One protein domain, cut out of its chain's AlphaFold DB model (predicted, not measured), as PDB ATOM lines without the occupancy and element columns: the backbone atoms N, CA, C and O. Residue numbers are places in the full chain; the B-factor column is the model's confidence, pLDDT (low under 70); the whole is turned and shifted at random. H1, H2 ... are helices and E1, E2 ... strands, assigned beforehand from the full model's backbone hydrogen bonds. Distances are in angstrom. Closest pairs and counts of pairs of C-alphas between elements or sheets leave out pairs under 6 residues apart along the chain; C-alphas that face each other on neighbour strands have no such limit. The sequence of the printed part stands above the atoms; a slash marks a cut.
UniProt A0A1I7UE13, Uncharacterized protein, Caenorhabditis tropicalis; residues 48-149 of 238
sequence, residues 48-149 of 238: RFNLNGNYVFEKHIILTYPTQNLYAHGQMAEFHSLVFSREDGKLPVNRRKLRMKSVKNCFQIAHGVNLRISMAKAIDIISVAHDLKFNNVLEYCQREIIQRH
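This is residues 48 to 149 of the 238 residues of an uncharacterized protein of Caenorhabditis tropicalis (UniProt A0A1I7UE13). Helix H2 stands in the middle of a row of parts, with a two-stranded hairpin, E1 and E2, on one side of it and a helical hairpin, H3 and H4, crossing it on the other. The short helix H1 follows directly on E2 at one end of the strand hairpin and meets H2 at that end, and two long stretches without named elements, residues 48 to 59 and 81 to 99, complete the picture. The printed part has 102 residues with two named strands and then four named helices, in the order E1, E2, H1, H2, H3, H4; the sheet, E1 - E2, is antiparallel, and the class is mostly helix. The whole is compact, with a radius of gyration of the C-alphas of 13.6 A, and spans 41 by 31 by 24 A.

Find C-alpha 60 at (135.677, 141.271, 199.935); there strand E1 begins, and it covers residues 60 to 64 over 12.7 A. After the turn look at residues 69 to 73, strand E2, which measures 13.4 A from first to last C-alpha. The next residue opens H1, residues 74 to 80, 10.2 A long. Find C-alpha 100 at (150.369, 149.158, 197.229) for the beginning of H2, which runs through residues 100 to 110 over 15.1 A. H3, residues 119 to 131, is 18.5 A long. H4, residues 135 to 147, is 18.3 A long and ends with C-alpha 147 at (165.096, 128.637, 189.791).

Start at the sheet, where E1 and E2 form a hairpin of antiparallel neighbours, with 157 degrees between their N-to-C directions. The C-alphas of 62 and 71 face each other at 4.9 A; look beside them for N 61 and O 72 at 2.8 A and N 63 and O 70 at 2.8 A, both within hydrogen-bond range. From E1 to H1 the closest C-alphas are those of His 60 and Gly 74, 4.7 A apart. From E2 to H2 the closest C-alphas are those of Ala 72 and Phe 107, 7.2 A apart. H2 is the hub, the helix that touches most other helices, namely H1, H3 and H4. It touches H1 with the C-alphas of His 80 and Ala 110 closest, at 7.0 A; the two run the same way at a steep tilt of 67 degrees, only just short of about perpendicular. It touches H3 at 79 degrees, about perpendicular, and the closest C-alphas, those of Ser 102 and Ile 125, are 5.3 A apart. H4 touches H2 with residues 136 to 140 alone, about perpendicular at 88 degrees, and the closest C-alphas, those of Ala 110 and Val 137, are 5.7 A apart. H3 and H4 form a helical hairpin: they touch and run opposite ways at a shallow tilt of 19 degrees, with the C-alphas of Ile 126 and Leu 138 closest at 5.8 A. H1 and H4 are close but not clearly touching, while H1 and H3 are apart, and E1 is apart from H2, H3 and H4. In H1, H2, H3 and H4 every O i to N i+4 pair is within hydrogen-bond range.

The two C-alphas farthest apart in the domain are those of Tyr 55 and His 149, at 41.4 A. The printed part has no cut. The link from H1 to H2, 19 residues, is long; E1 to E2, E2 to H1 and H3 to H4 are tight links, and H2 to H3 is short. In the B-factor column the mean pLDDT of the printed part is 82.7; look for values under 70 at residues 52 to 55 and 86 to 97.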
ATOM      1  N   ARG A  48     142.465 139.154 186.652       81.44
ATOM      2  CA  ARG A  48     141.134 139.248 187.240       81.44
ATOM      3  C   ARG A  48     140.450 137.920 187.017       81.44
ATOM      4  O   ARG A  48     140.337 137.474 185.883       81.44
ATOM      5  N   PHE A  49     140.021 137.303 188.103       81.56
ATOM      6  CA  PHE A  49     139.318 136.033 188.064       81.56
ATOM      7  C   PHE A  49     137.830 136.328 188.131       81.56
ATOM      8  O   PHE A  49     137.382 137.080 189.000       81.56
ATOM      9  N   ASN A  50     137.075 135.776 187.194       76.31
ATOM     10  CA  ASN A  50     135.633 135.844 187.251       76.31
ATOM     11  C   ASN A  50     135.147 134.754 188.202       76.31
ATOM     12  O   ASN A  50     135.042 133.588 187.840       76.31
ATOM     13  N   LEU A  51     134.904 135.151 189.446       74.25
ATOM     14  CA  LEU A  51     134.321 134.282 190.466       74.25
ATOM     15  C   LEU A  51     132.801 134.500 190.587       74.25
ATOM     16  O   LEU A  51     132.171 133.954 191.495       74.25
ATOM     17  N   ASN A  52     132.208 135.311 189.696       64.75
ATOM     18  CA  ASN A  52     130.773 135.577 189.702       64.75
ATOM     19  C   ASN A  52     130.012 134.288 189.376       64.75
ATOM     20  O   ASN A  52     130.336 133.595 188.421       64.75
ATOM     21  N   GLY A  53     128.994 133.984 190.182       64.19
ATOM     22  CA  GLY A  53     128.225 132.738 190.094       64.19
ATOM     23  C   GLY A  53     128.547 131.736 191.205       64.19
ATOM     24  O   GLY A  53     127.783 130.797 191.410       64.19
ATOM     25  N   ASN A  54     129.613 131.962 191.979       66.75
ATOM     26  CA  ASN A  54     129.950 131.130 193.129       66.75
ATOM     27  C   ASN A  54     129.786 131.916 194.443       66.75
ATOM     28  O   ASN A  54     130.634 132.732 194.811       66.75
ATOM     29  N   TYR A  55     128.695 131.630 195.166       67.38
ATOM     30  CA  TYR A  55     128.335 132.241 196.459       67.38
ATOM     31  C   TYR A  55     129.431 132.097 197.530       67.38
ATOM     32  O   TYR A  55     129.467 132.834 198.516       67.38
ATOM     33  N   VAL A  56     130.380 131.175 197.335       70.06
ATOM     34  CA  VAL A  56     131.531 130.996 198.225       70.06
ATOM     35  C   VAL A  56     132.485 132.197 198.185       70.06
ATOM     36  O   VAL A  56     133.239 132.355 199.134       70.06
ATOM     37  N   PHE A  57     132.461 133.070 197.166       74.06
ATOM     38  CA  PHE A  57     133.425 134.177 197.001       74.06
ATOM     39  C   PHE A  57     132.851 135.592 197.207       74.06
ATOM     40  O   PHE A  57     133.415 136.576 196.730       74.06
ATOM     41  N   GLU A  58     131.753 135.728 197.953       76.00
ATOM     42  CA  GLU A  58     131.069 137.020 198.152       76.00
ATOM     43  C   GLU A  58     131.806 138.004 199.083       76.00
ATOM     44  O   GLU A  58     131.549 139.213 199.064       76.00
ATOM     45  N   LYS A  59     132.752 137.524 199.903       80.44
ATOM     46  CA  LYS A  59     133.431 138.360 200.895       80.44
ATOM     47  C   LYS A  59     134.555 139.114 200.208       80.44
ATOM     48  O   LYS A  59     135.378 138.534 199.507       80.44
ATOM     49  N   HIS A  60     134.631 140.411 200.470       79.56
ATOM     50  CA  HIS A  60     135.677 141.271 199.935       79.56
ATOM     51  C   HIS A  60     136.484 141.897 201.069       79.56
ATOM     52  O   HIS A  60     135.935 142.345 202.076       79.56
ATOM     53  N   ILE A  61     137.799 141.957 200.887       81.50
ATOM     54  CA  ILE A  61     138.708 142.727 201.735       81.50
ATOM     55  C   ILE A  61     139.001 144.045 201.036       81.50
ATOM     56  O   ILE A  61     139.360 144.065 199.858       81.50
ATOM     57  N   ILE A  62     138.903 145.140 201.790       82.81
ATOM     58  CA  ILE A  62     139.233 146.482 201.315       82.81
ATOM     59  C   ILE A  62     140.463 146.990 202.069       82.81
ATOM     60  O   ILE A  62     140.441 147.176 203.289       82.81
ATOM     61  N   LEU A  63     141.547 147.244 201.335       81.31
ATOM     62  CA  LEU A  63     142.737 147.924 201.843       81.31
ATOM     63  C   LEU A  63     142.759 149.367 201.350       81.31
ATOM     64  O   LEU A  63     143.007 149.633 200.175       81.31
ATOM     65  N   THR A  64     142.517 150.302 202.261       81.06
ATOM     66  CA  THR A  64     142.527 151.736 201.957       81.06
ATOM     67  C   THR A  64     143.948 152.293 201.949       81.06
ATOM     68  O   THR A  64     144.646 152.237 202.966       81.06
ATOM     69  N   TYR A  65     144.350 152.865 200.813       80.69
ATOM     70  CA  TYR A  65     145.550 153.688 200.653       80.69
ATOM     71  C   TYR A  65     145.163 155.158 200.437       80.69
ATOM     72  O   TYR A  65     144.033 155.429 200.038       80.69
ATOM     73  N   PRO A  66     146.091 156.117 200.638       79.56
ATOM     74  CA  PRO A  66     145.801 157.537 200.421       79.56
ATOM     75  C   PRO A  66     145.292 157.869 199.014       79.56
ATOM     76  O   PRO A  66     144.517 158.802 198.854       79.56
ATOM     77  N   THR A  67     145.733 157.123 197.995       79.31
ATOM     78  CA  THR A  67     145.409 157.402 196.589       79.31
ATOM     79  C   THR A  67     144.273 156.551 196.031       79.31
ATOM     80  O   THR A  67     143.649 156.958 195.059       79.31
ATOM     81  N   GLN A  68     144.014 155.365 196.592       83.31
ATOM     82  CA  GLN A  68     142.967 154.455 196.115       83.31
ATOM     83  C   GLN A  68     142.702 153.310 197.103       83.31
ATOM     84  O   GLN A  68     143.531 152.989 197.952       83.31
ATOM     85  N   ASN A  69     141.575 152.623 196.930       83.94
ATOM     86  CA  ASN A  69     141.316 151.347 197.592       83.94
ATOM     87  C   ASN A  69     141.879 150.178 196.771       83.94
ATOM     88  O   ASN A  69     141.932 150.218 195.538       83.94
ATOM     89  N   LEU A  70     142.292 149.124 197.468       82.31
ATOM     90  CA  LEU A  70     142.597 147.821 196.896       82.31
ATOM     91  C   LEU A  70     141.555 146.818 197.372       82.31
ATOM     92  O   LEU A  70     141.295 146.724 198.570       82.31
ATOM     93  N   TYR A  71     141.000 146.074 196.426       81.44
ATOM     94  CA  TYR A  71     139.995 145.052 196.667       81.44
ATOM     95  C   TYR A  71     140.628 143.679 196.453       81.44
ATOM     96  O   TYR A  71     141.376 143.491 195.491       81.44
ATOM     97  N   ALA A  72     140.351 142.746 197.356       81.38
ATOM     98  CA  ALA A  72     140.768 141.351 197.248       81.38
ATOM     99  C   ALA A  72     139.626 140.423 197.679       81.38
ATOM    100  O   ALA A  72     138.781 140.816 198.488       81.38
ATOM    101  N   HIS A  73     139.618 139.192 197.168       84.06
ATOM    102  CA  HIS A  73     138.638 138.182 197.566       84.06
ATOM    103  C   HIS A  73     138.962 137.656 198.969       84.06
ATOM    104  O   HIS A  73     140.039 137.107 199.212       84.06
ATOM    105  N   GLY A  74     138.016 137.840 199.890       85.00
ATOM    106  CA  GLY A  74     138.142 137.536 201.312       85.00
ATOM    107  C   GLY A  74     138.450 136.074 201.571       85.00
ATOM    108  O   GLY A  74     139.452 135.762 202.208       85.00
ATOM    109  N   GLN A  75     137.661 135.177 200.984       85.56
ATOM    110  CA  GLN A  75     137.812 133.739 201.189       85.56
ATOM    111  C   GLN A  75     139.154 133.208 200.679       85.56
ATOM    112  O   GLN A  75     139.777 132.386 201.345       85.56
ATOM    113  N   MET A  76     139.652 133.712 199.545       85.88
ATOM    114  CA  MET A  76     140.975 133.317 199.047       85.88
ATOM    115  C   MET A  76     142.102 133.819 199.956       85.88
ATOM    116  O   MET A  76     143.084 133.116 200.184       85.88
ATOM    117  N   ALA A  77     141.979 135.042 200.474       88.62
ATOM    118  CA  ALA A  77     142.953 135.587 201.410       88.62
ATOM    119  C   ALA A  77     142.949 134.821 202.743       88.62
ATOM    120  O   ALA A  77     144.015 134.494 203.256       88.62
ATOM    121  N   GLU A  78     141.769 134.488 203.267       89.31
ATOM    122  CA  GLU A  78     141.581 133.695 204.489       89.31
ATOM    123  C   GLU A  78     142.116 132.278 204.361       89.31
ATOM    124  O   GLU A  78     142.782 131.792 205.272       89.31
ATOM    125  N   PHE A  79     141.881 131.643 203.212       89.50
ATOM    126  CA  PHE A  79     142.386 130.304 202.933       89.50
ATOM    127  C   PHE A  79     143.914 130.234 203.054       89.50
ATOM    128  O   PHE A  79     144.461 129.248 203.546       89.50
ATOM    129  N   HIS A  80     144.613 131.295 202.644       91.38
ATOM    130  CA  HIS A  80     146.073 131.344 202.679       91.38
ATOM    131  C   HIS A  80     146.659 132.085 203.887       91.38
ATOM    132  O   HIS A  80     147.863 131.975 204.129       91.38
ATOM    133  N   SER A  81     145.852 132.831 204.645       90.56
ATOM    134  CA  SER A  81     146.305 133.557 205.826       90.56
ATOM    135  C   SER A  81     145.190 133.819 206.839       90.56
ATOM    136  O   SER A  81     144.246 134.578 206.608       90.56
ATOM    137  N   LEU A  82     145.408 133.305 208.053       86.94
ATOM    138  CA  LEU A  82     144.539 133.504 209.217       86.94
ATOM    139  C   LEU A  82     144.433 134.970 209.666       86.94
ATOM    140  O   LEU A  82     143.556 135.313 210.457       86.94
ATOM    141  N   VAL A  83     145.308 135.853 209.169       85.12
ATOM    142  CA  VAL A  83     145.234 137.297 209.438       85.12
ATOM    143  C   VAL A  83     143.903 137.878 208.955       85.12
ATOM    144  O   VAL A  83     143.395 138.823 209.558       85.12
ATOM    145  N   PHE A  84     143.327 137.299 207.902       83.12
ATOM    146  CA  PHE A  84     142.073 137.751 207.304       83.12
ATOM    147  C   PHE A  84     140.833 137.055 207.878       83.12
ATOM    148  O   PHE A  84     139.717 137.490 207.610       83.12
ATOM    149  N   SER A  85     141.010 136.028 208.716       79.44
ATOM    150  CA  SER A  85     139.906 135.325 209.385       79.44
ATOM    151  C   SER A  85     139.336 136.108 210.574       79.44
ATOM    152  O   SER A  85     138.362 135.679 211.183       79.44
ATOM    153  N   ARG A  86     139.941 137.247 210.938       66.69
ATOM    154  CA  ARG A  86     139.494 138.084 212.056       66.69
ATOM    155  C   ARG A  86     138.278 138.927 211.673       66.69
ATOM    156  O   ARG A  86     138.298 139.652 210.682       66.69
ATOM    157  N   GLU A  87     137.243 138.864 212.506       57.38
ATOM    158  CA  GLU A  87     135.985 139.606 212.331       57.38
ATOM    159  C   GLU A  87     136.122 141.116 212.573       57.38
ATOM    160  O   GLU A  87     135.308 141.899 212.091       57.38
ATOM    161  N   ASP A  88     137.169 141.556 213.277       56.94
ATOM    162  CA  ASP A  88     137.346 142.958 213.679       56.94
ATOM    163  C   ASP A  88     137.728 143.905 212.524       56.94
ATOM    164  O   ASP A  88     137.834 145.119 212.726       56.94
ATOM    165  N   GLY A  89     137.954 143.372 211.314       51.66
ATOM    166  CA  GLY A  89     138.267 144.125 210.092       51.66
ATOM    167  C   GLY A  89     139.585 144.913 210.148       51.66
ATOM    168  O   GLY A  89     139.967 145.591 209.183       51.66
ATOM    169  N   LYS A  90     140.312 144.835 211.269       55.97
ATOM    170  CA  LYS A  90     141.546 145.574 211.515       55.97
ATOM    171  C   LYS A  90     142.721 144.670 211.209       55.97
ATOM    172  O   LYS A  90     143.152 143.850 212.010       55.97
ATOM    173  N   LEU A  91     143.291 144.879 210.028       63.38
ATOM    174  CA  LEU A  91     144.544 144.218 209.694       63.38
ATOM    175  C   LEU A  91     145.640 144.670 210.664       63.38
ATOM    176  O   LEU A  91     145.843 145.878 210.805       63.38
ATOM    177  N   PRO A  92     146.387 143.734 211.271       56.47
ATOM    178  CA  PRO A  92     147.430 144.021 212.257       56.47
ATOM    179  C   PRO A  92     148.676 144.690 211.652       56.47
ATOM    180  O   PRO A  92     149.682 144.859 212.334       56.47
ATOM    181  N   VAL A  93     148.639 145.063 210.372       61.19
ATOM    182  CA  VAL A  93     149.797 145.554 209.629       61.19
ATOM    183  C   VAL A  93     149.746 147.068 209.498       61.19
ATOM    184  O   VAL A  93     148.714 147.646 209.146       61.19
ATOM    185  N   ASN A  94     150.883 147.723 209.736       64.44
ATOM    186  CA  ASN A  94     151.040 149.158 209.524       64.44
ATOM    187  C   ASN A  94     150.975 149.481 208.018       64.44
ATOM    188  O   ASN A  94     151.990 149.564 207.325       64.44
ATOM    189  N   ARG A  95     149.748 149.674 207.515       60.75
ATOM    190  CA  ARG A  95     149.417 149.872 206.091       60.75
ATOM    191  C   ARG A  95     150.197 151.013 205.428       60.75
ATOM    192  O   ARG A  95     150.383 150.987 204.218       60.75
ATOM    193  N   ARG A  96     150.678 151.996 206.203       57.78
ATOM    194  CA  ARG A  96     151.438 153.148 205.688       57.78
ATOM    195  C   ARG A  96     152.843 152.785 205.204       57.78
ATOM    196  O   ARG A  96     153.411 153.555 204.439       57.78
ATOM    197  N   LYS A  97     153.397 151.641 205.623       68.19
ATOM    198  CA  LYS A  97     154.746 151.215 205.224       68.19
ATOM    199  C   LYS A  97     154.779 150.356 203.956       68.19
ATOM    200  O   LYS A  97     155.810 150.326 203.294       68.19
ATOM    201  N   LEU A  98     153.677 149.696 203.589       76.31
ATOM    202  CA  LEU A  98     153.659 148.738 202.477       76.31
ATOM    203  C   LEU A  98     153.306 149.400 201.142       76.31
ATOM    204  O   LEU A  98     152.249 150.018 201.013       76.31
ATOM    205  N   ARG A  99     154.121 149.208 200.102       83.25
ATOM    206  CA  ARG A  99     153.800 149.684 198.749       83.25
ATOM    207  C   ARG A  99     152.604 148.932 198.210       83.25
ATOM    208  O   ARG A  99     152.610 147.712 198.072       83.25
ATOM    209  N   MET A 100     151.597 149.696 197.803       84.75
ATOM    210  CA  MET A 100     150.369 149.158 197.229       84.75
ATOM    211  C   MET A 100     150.634 148.203 196.054       84.75
ATOM    212  O   MET A 100     149.979 147.173 195.952       84.75
ATOM    213  N   LYS A 101     151.608 148.500 195.180       86.75
ATOM    214  CA  LYS A 101     151.985 147.606 194.066       86.75
ATOM    215  C   LYS A 101     152.446 146.231 194.568       86.75
ATOM    216  O   LYS A 101     152.137 145.219 193.951       86.75
ATOM    217  N   SER A 102     153.156 146.187 195.681       88.50
ATOM    218  CA  SER A 102     153.734 144.972 196.263       88.50
ATOM    219  C   SER A 102     152.664 144.156 196.974       88.50
ATOM    220  O   SER A 102     152.597 142.946 196.787       88.50
ATOM    221  N   VAL A 103     151.719 144.836 197.631       90.31
ATOM    222  CA  VAL A 103     150.483 144.223 198.138       90.31
ATOM    223  C   VAL A 103     149.633 143.633 197.012       90.31
ATOM    224  O   VAL A 103     149.232 142.478 197.119       90.31
ATOM    225  N   LYS A 104     149.442 144.347 195.892       90.00
ATOM    226  CA  LYS A 104     148.760 143.803 194.696       90.00
ATOM    227  C   LYS A 104     149.417 142.515 194.209       90.00
ATOM    228  O   LYS A 104     148.735 141.511 194.049       90.00
ATOM    229  N   ASN A 105     150.735 142.529 194.000       92.12
ATOM    230  CA  ASN A 105     151.453 141.342 193.529       92.12
ATOM    231  C   ASN A 105     151.383 140.185 194.537       92.12
ATOM    232  O   ASN A 105     151.269 139.038 194.120       92.12
ATOM    233  N   CYS A 106     151.427 140.478 195.840       93.75
ATOM    234  CA  CYS A 106     151.286 139.475 196.891       93.75
ATOM    235  C   CYS A 106     149.931 138.756 196.795       93.75
ATOM    236  O   CYS A 106     149.911 137.532 196.732       93.75
ATOM    237  N   PHE A 107     148.817 139.491 196.668       91.81
ATOM    238  CA  PHE A 107     147.498 138.876 196.463       91.81
ATOM    239  C   PHE A 107     147.407 138.084 195.160       91.81
ATOM    240  O   PHE A 107     146.877 136.982 195.157       91.81
ATOM    241  N   GLN A 108     147.955 138.606 194.060       91.94
ATOM    242  CA  GLN A 108     147.962 137.897 192.777       91.94
ATOM    243  C   GLN A 108     148.660 136.535 192.904       91.94
ATOM    244  O   GLN A 108     148.093 135.517 192.516       91.94
ATOM    245  N   ILE A 109     149.847 136.495 193.517       94.56
ATOM    246  CA  ILE A 109     150.573 135.240 193.765       94.56
ATOM    247  C   ILE A 109     149.792 134.350 194.732       94.56
ATOM    248  O   ILE A 109     149.691 133.147 194.503       94.56
ATOM    249  N   ALA A 110     149.205 134.929 195.785       93.50
ATOM    250  CA  ALA A 110     148.391 134.177 196.729       93.50
ATOM    251  C   ALA A 110     147.199 133.501 196.038       93.50
ATOM    252  O   ALA A 110     146.821 132.407 196.428       93.50
ATOM    253  N   HIS A 111     146.645 134.117 194.994       88.50
ATOM    254  CA  HIS A 111     145.550 133.582 194.181       88.50
ATOM    255  C   HIS A 111     146.019 132.657 193.043       88.50
ATOM    256  O   HIS A 111     145.214 132.262 192.207       88.50
ATOM    257  N   GLY A 112     147.304 132.293 193.002       89.31
ATOM    258  CA  GLY A 112     147.851 131.326 192.048       89.31
ATOM    259  C   GLY A 112     148.441 131.932 190.773       89.31
ATOM    260  O   GLY A 112     148.865 131.191 189.888       89.31
ATOM    261  N   VAL A 113     148.529 133.261 190.661       90.31
ATOM    262  CA  VAL A 113     149.152 133.904 189.499       90.31
ATOM    263  C   VAL A 113     150.665 133.673 189.501       90.31
ATOM    264  O   VAL A 113     151.378 134.102 190.411       90.31
ATOM    265  N   ASN A 114     151.179 133.088 188.418       89.56
ATOM    266  CA  ASN A 114     152.613 132.943 188.178       89.56
ATOM    267  C   ASN A 114     153.212 134.255 187.633       89.56
ATOM    268  O   ASN A 114     153.326 134.471 186.424       89.56
ATOM    269  N   LEU A 115     153.552 135.177 188.536       86.75
ATOM    270  CA  LEU A 115     154.195 136.442 188.188       86.75
ATOM    271  C   LEU A 115     155.702 136.281 187.981       86.75
ATOM    272  O   LEU A 115     156.431 135.871 188.885       86.75
ATOM    273  N   ARG A 116     156.208 136.769 186.845       84.38
ATOM    274  CA  ARG A 116     157.648 136.966 186.669       84.38
ATOM    275  C   ARG A 116     158.130 138.112 187.561       84.38
ATOM    276  O   ARG A 116     157.714 139.261 187.392       84.38
ATOM    277  N   ILE A 117     158.984 137.798 188.535       85.44
ATOM    278  CA  ILE A 117     159.507 138.765 189.510       85.44
ATOM    279  C   ILE A 117     161.030 138.883 189.415       85.44
ATOM    280  O   ILE A 117     161.727 137.902 189.167       85.44
ATOM    281  N   SER A 118     161.537 140.105 189.585       84.00
ATOM    282  CA  SER A 118     162.961 140.385 189.793       84.00
ATOM    283  C   SER A 118     163.326 140.227 191.271       84.00
ATOM    284  O   SER A 118     162.433 140.216 192.119       84.00
ATOM    285  N   MET A 119     164.624 140.180 191.602       83.12
ATOM    286  CA  MET A 119     165.078 140.071 192.996       83.12
ATOM    287  C   MET A 119     164.535 141.208 193.875       83.12
ATOM    288  O   MET A 119     163.993 140.971 194.950       83.12
ATOM    289  N   ALA A 120     164.594 142.446 193.378       78.31
ATOM    290  CA  ALA A 120     164.061 143.621 194.064       78.31
ATOM    291  C   ALA A 120     162.560 143.481 194.376       78.31
ATOM    292  O   ALA A 120     162.112 143.702 195.500       78.31
ATOM    293  N   LYS A 121     161.786 143.061 193.368       84.06
ATOM    294  CA  LYS A 121     160.347 142.828 193.502       84.06
ATOM    295  C   LYS A 121     160.069 141.669 194.466       84.06
ATOM    296  O   LYS A 121     159.111 141.748 195.225       84.06
ATOM    297  N   ALA A 122     160.906 140.632 194.462       89.25
ATOM    298  CA  ALA A 122     160.798 139.499 195.372       89.25
ATOM    299  C   ALA A 122     161.018 139.917 196.830       89.25
ATOM    300  O   ALA A 122     160.199 139.556 197.662       89.25
ATOM    301  N   ILE A 123     162.048 140.718 197.136       86.56
ATOM    302  CA  ILE A 123     162.307 141.231 198.496       86.56
ATOM    303  C   ILE A 123     161.083 141.986 199.029       86.56
ATOM    304  O   ILE A 123     160.607 141.697 200.122       86.56
ATOM    305  N   ASP A 124     160.538 142.905 198.233       85.38
ATOM    306  CA  ASP A 124     159.376 143.716 198.614       85.38
ATOM    307  C   ASP A 124     158.114 142.851 198.823       85.38
ATOM    308  O   ASP A 124     157.432 142.947 199.845       85.38
ATOM    309  N   ILE A 125     157.841 141.916 197.903       92.25
ATOM    310  CA  ILE A 125     156.726 140.966 198.038       92.25
ATOM    311  C   ILE A 125     156.913 140.051 199.253       92.25
ATOM    312  O   ILE A 125     155.937 139.782 199.947       92.25
ATOM    313  N   ILE A 126     158.132 139.580 199.528       93.25
ATOM    314  CA  ILE A 126     158.446 138.730 200.682       93.25
ATOM    315  C   ILE A 126     158.153 139.474 201.986       93.25
ATOM    316  O   ILE A 126     157.502 138.905 202.858       93.25
ATOM    317  N   SER A 127     158.570 140.737 202.113       88.81
ATOM    318  CA  SER A 127     158.279 141.545 203.303       88.81
ATOM    319  C   SER A 127     156.771 141.686 203.522       88.81
ATOM    320  O   SER A 127     156.267 141.405 204.608       88.81
ATOM    321  N   VAL A 128     156.024 142.013 202.462       90.56
ATOM    322  CA  VAL A 128     154.554 142.079 202.508       90.56
ATOM    323  C   VAL A 128     153.937 140.729 202.889       90.56
ATOM    324  O   VAL A 128     153.045 140.670 203.733       90.56
ATOM    325  N   ALA A 129     154.377 139.639 202.261       93.81
ATOM    326  CA  ALA A 129     153.850 138.298 202.494       93.81
ATOM    327  C   ALA A 129     154.120 137.825 203.923       93.81
ATOM    328  O   ALA A 129     153.252 137.211 204.538       93.81
ATOM    329  N   HIS A 130     155.286 138.150 204.474       91.19
ATOM    330  CA  HIS A 130     155.629 137.850 205.856       91.19
ATOM    331  C   HIS A 130     154.734 138.606 206.851       91.19
ATOM    332  O   HIS A 130     154.271 138.014 207.835       91.19
ATOM    333  N   ASP A 131     154.455 139.886 206.595       87.69
ATOM    334  CA  ASP A 131     153.580 140.707 207.442       87.69
ATOM    335  C   ASP A 131     152.124 140.239 207.377       87.69
ATOM    336  O   ASP A 131     151.442 140.150 208.398       87.69
ATOM    337  N   LEU A 132     151.665 139.872 206.179       89.19
ATOM    338  CA  LEU A 132     150.322 139.346 205.935       89.19
ATOM    339  C   LEU A 132     150.202 137.837 206.178       89.19
ATOM    340  O   LEU A 132     149.119 137.295 205.996       89.19
ATOM    341  N   LYS A 133     151.278 137.158 206.599       91.94
ATOM    342  CA  LYS A 133     151.340 135.710 206.881       91.94
ATOM    343  C   LYS A 133     150.927 134.801 205.712       91.94
ATOM    344  O   LYS A 133     150.411 133.708 205.926       91.94
ATOM    345  N   PHE A 134     151.217 135.214 204.480       94.38
ATOM    346  CA  PHE A 134     151.026 134.402 203.276       94.38
ATOM    347  C   PHE A 134     152.216 133.463 203.031       94.38
ATOM    348  O   PHE A 134     153.131 133.769 202.264       94.38
ATOM    349  N   ASN A 135     152.203 132.288 203.667       94.44
ATOM    350  CA  ASN A 135     153.288 131.306 203.526       94.44
ATOM    351  C   ASN A 135     153.436 130.782 202.088       94.44
ATOM    352  O   ASN A 135     154.553 130.589 201.620       94.44
ATOM    353  N   ASN A 136     152.329 130.615 201.360       95.94
ATOM    354  CA  ASN A 136     152.347 130.209 199.952       95.94
ATOM    355  C   ASN A 136     153.092 131.217 199.059       95.94
ATOM    356  O   ASN A 136     153.811 130.821 198.144       95.94
ATOM    357  N   VAL A 137     152.971 132.515 199.347       96.75
ATOM    358  CA  VAL A 137     153.703 133.565 198.626       96.75
ATOM    359  C   VAL A 137     155.190 133.544 198.997       96.75
ATOM    360  O   VAL A 137     156.037 133.707 198.119       96.75
ATOM    361  N   LEU A 138     155.535 133.290 200.266       96.12
ATOM    362  CA  LEU A 138     156.934 133.124 200.688       96.12
ATOM    363  C   LEU A 138     157.602 131.932 199.987       96.12
ATOM    364  O   LEU A 138     158.724 132.053 199.497       96.12
ATOM    365  N   GLU A 139     156.922 130.789 199.917       95.38
ATOM    366  CA  GLU A 139     157.350 129.591 199.177       95.38
ATOM    367  C   GLU A 139     157.564 129.901 197.689       95.38
ATOM    368  O   GLU A 139     158.628 129.625 197.130       95.38
ATOM    369  N   TYR A 140     156.580 130.555 197.062       95.88
ATOM    370  CA  TYR A 140     156.652 130.970 195.664       95.88
ATOM    371  C   TYR A 140     157.881 131.845 195.391       95.88
ATOM    372  O   TYR A 140     158.669 131.545 194.496       95.88
ATOM    373  N   CYS A 141     158.086 132.902 196.182       95.06
ATOM    374  CA  CYS A 141     159.202 133.822 195.978       95.06
ATOM    375  C   CYS A 141     160.561 133.137 196.166       95.06
ATOM    376  O   CYS A 141     161.475 133.390 195.386       95.06
ATOM    377  N   GLN A 142     160.703 132.243 197.152       94.00
ATOM    378  CA  GLN A 142     161.934 131.463 197.324       94.00
ATOM    379  C   GLN A 142     162.231 130.612 196.087       94.00
ATOM    380  O   GLN A 142     163.363 130.610 195.602       94.00
ATOM    381  N   ARG A 143     161.217 129.924 195.551       93.94
ATOM    382  CA  ARG A 143     161.354 129.118 194.334       93.94
ATOM    383  C   ARG A 143     161.786 129.966 193.144       93.94
ATOM    384  O   ARG A 143     162.713 129.577 192.443       93.94
ATOM    385  N   GLU A 144     161.162 131.123 192.945       91.81
ATOM    386  CA  GLU A 144     161.497 132.035 191.848       91.81
ATOM    387  C   GLU A 144     162.941 132.540 191.935       91.81
ATOM    388  O   GLU A 144     163.638 132.570 190.921       91.81
ATOM    389  N   ILE A 145     163.409 132.890 193.140       89.38
ATOM    390  CA  ILE A 145     164.796 133.318 193.367       89.38
ATOM    391  C   ILE A 145     165.773 132.197 193.003       89.38
ATOM    392  O   ILE A 145     166.739 132.439 192.280       89.38
ATOM    393  N   ILE A 146     165.501 130.971 193.459       89.88
ATOM    394  CA  ILE A 146     166.367 129.809 193.231       89.88
ATOM    395  C   ILE A 146     166.384 129.410 191.751       89.88
ATOM    396  O   ILE A 146     167.453 129.296 191.160       89.88
ATOM    397  N   GLN A 147     165.214 129.192 191.146       88.38
ATOM    398  CA  GLN A 147     165.096 128.637 189.791       88.38
ATOM    399  C   GLN A 147     165.599 129.589 188.713       88.38
ATOM    400  O   GLN A 147     166.090 129.145 187.680       88.38
ATOM    401  N   ARG A 148     165.464 130.896 188.934       81.94
ATOM    402  CA  ARG A 148     165.906 131.908 187.969       81.94
ATOM    403  C   ARG A 148     167.257 132.511 188.312       81.94
ATOM    404  O   ARG A 148     167.649 133.464 187.647       81.94
ATOM    405  N   HIS A 149     167.931 131.982 189.337       78.31
ATOM    406  CA  HIS A 149     169.196 132.507 189.846       78.31
ATOM    407  C   HIS A 149     169.152 134.033 189.994       78.31
ATOM    408  O   HIS A 149     170.025 134.744 189.501       78.31
TER     409      HIS A 149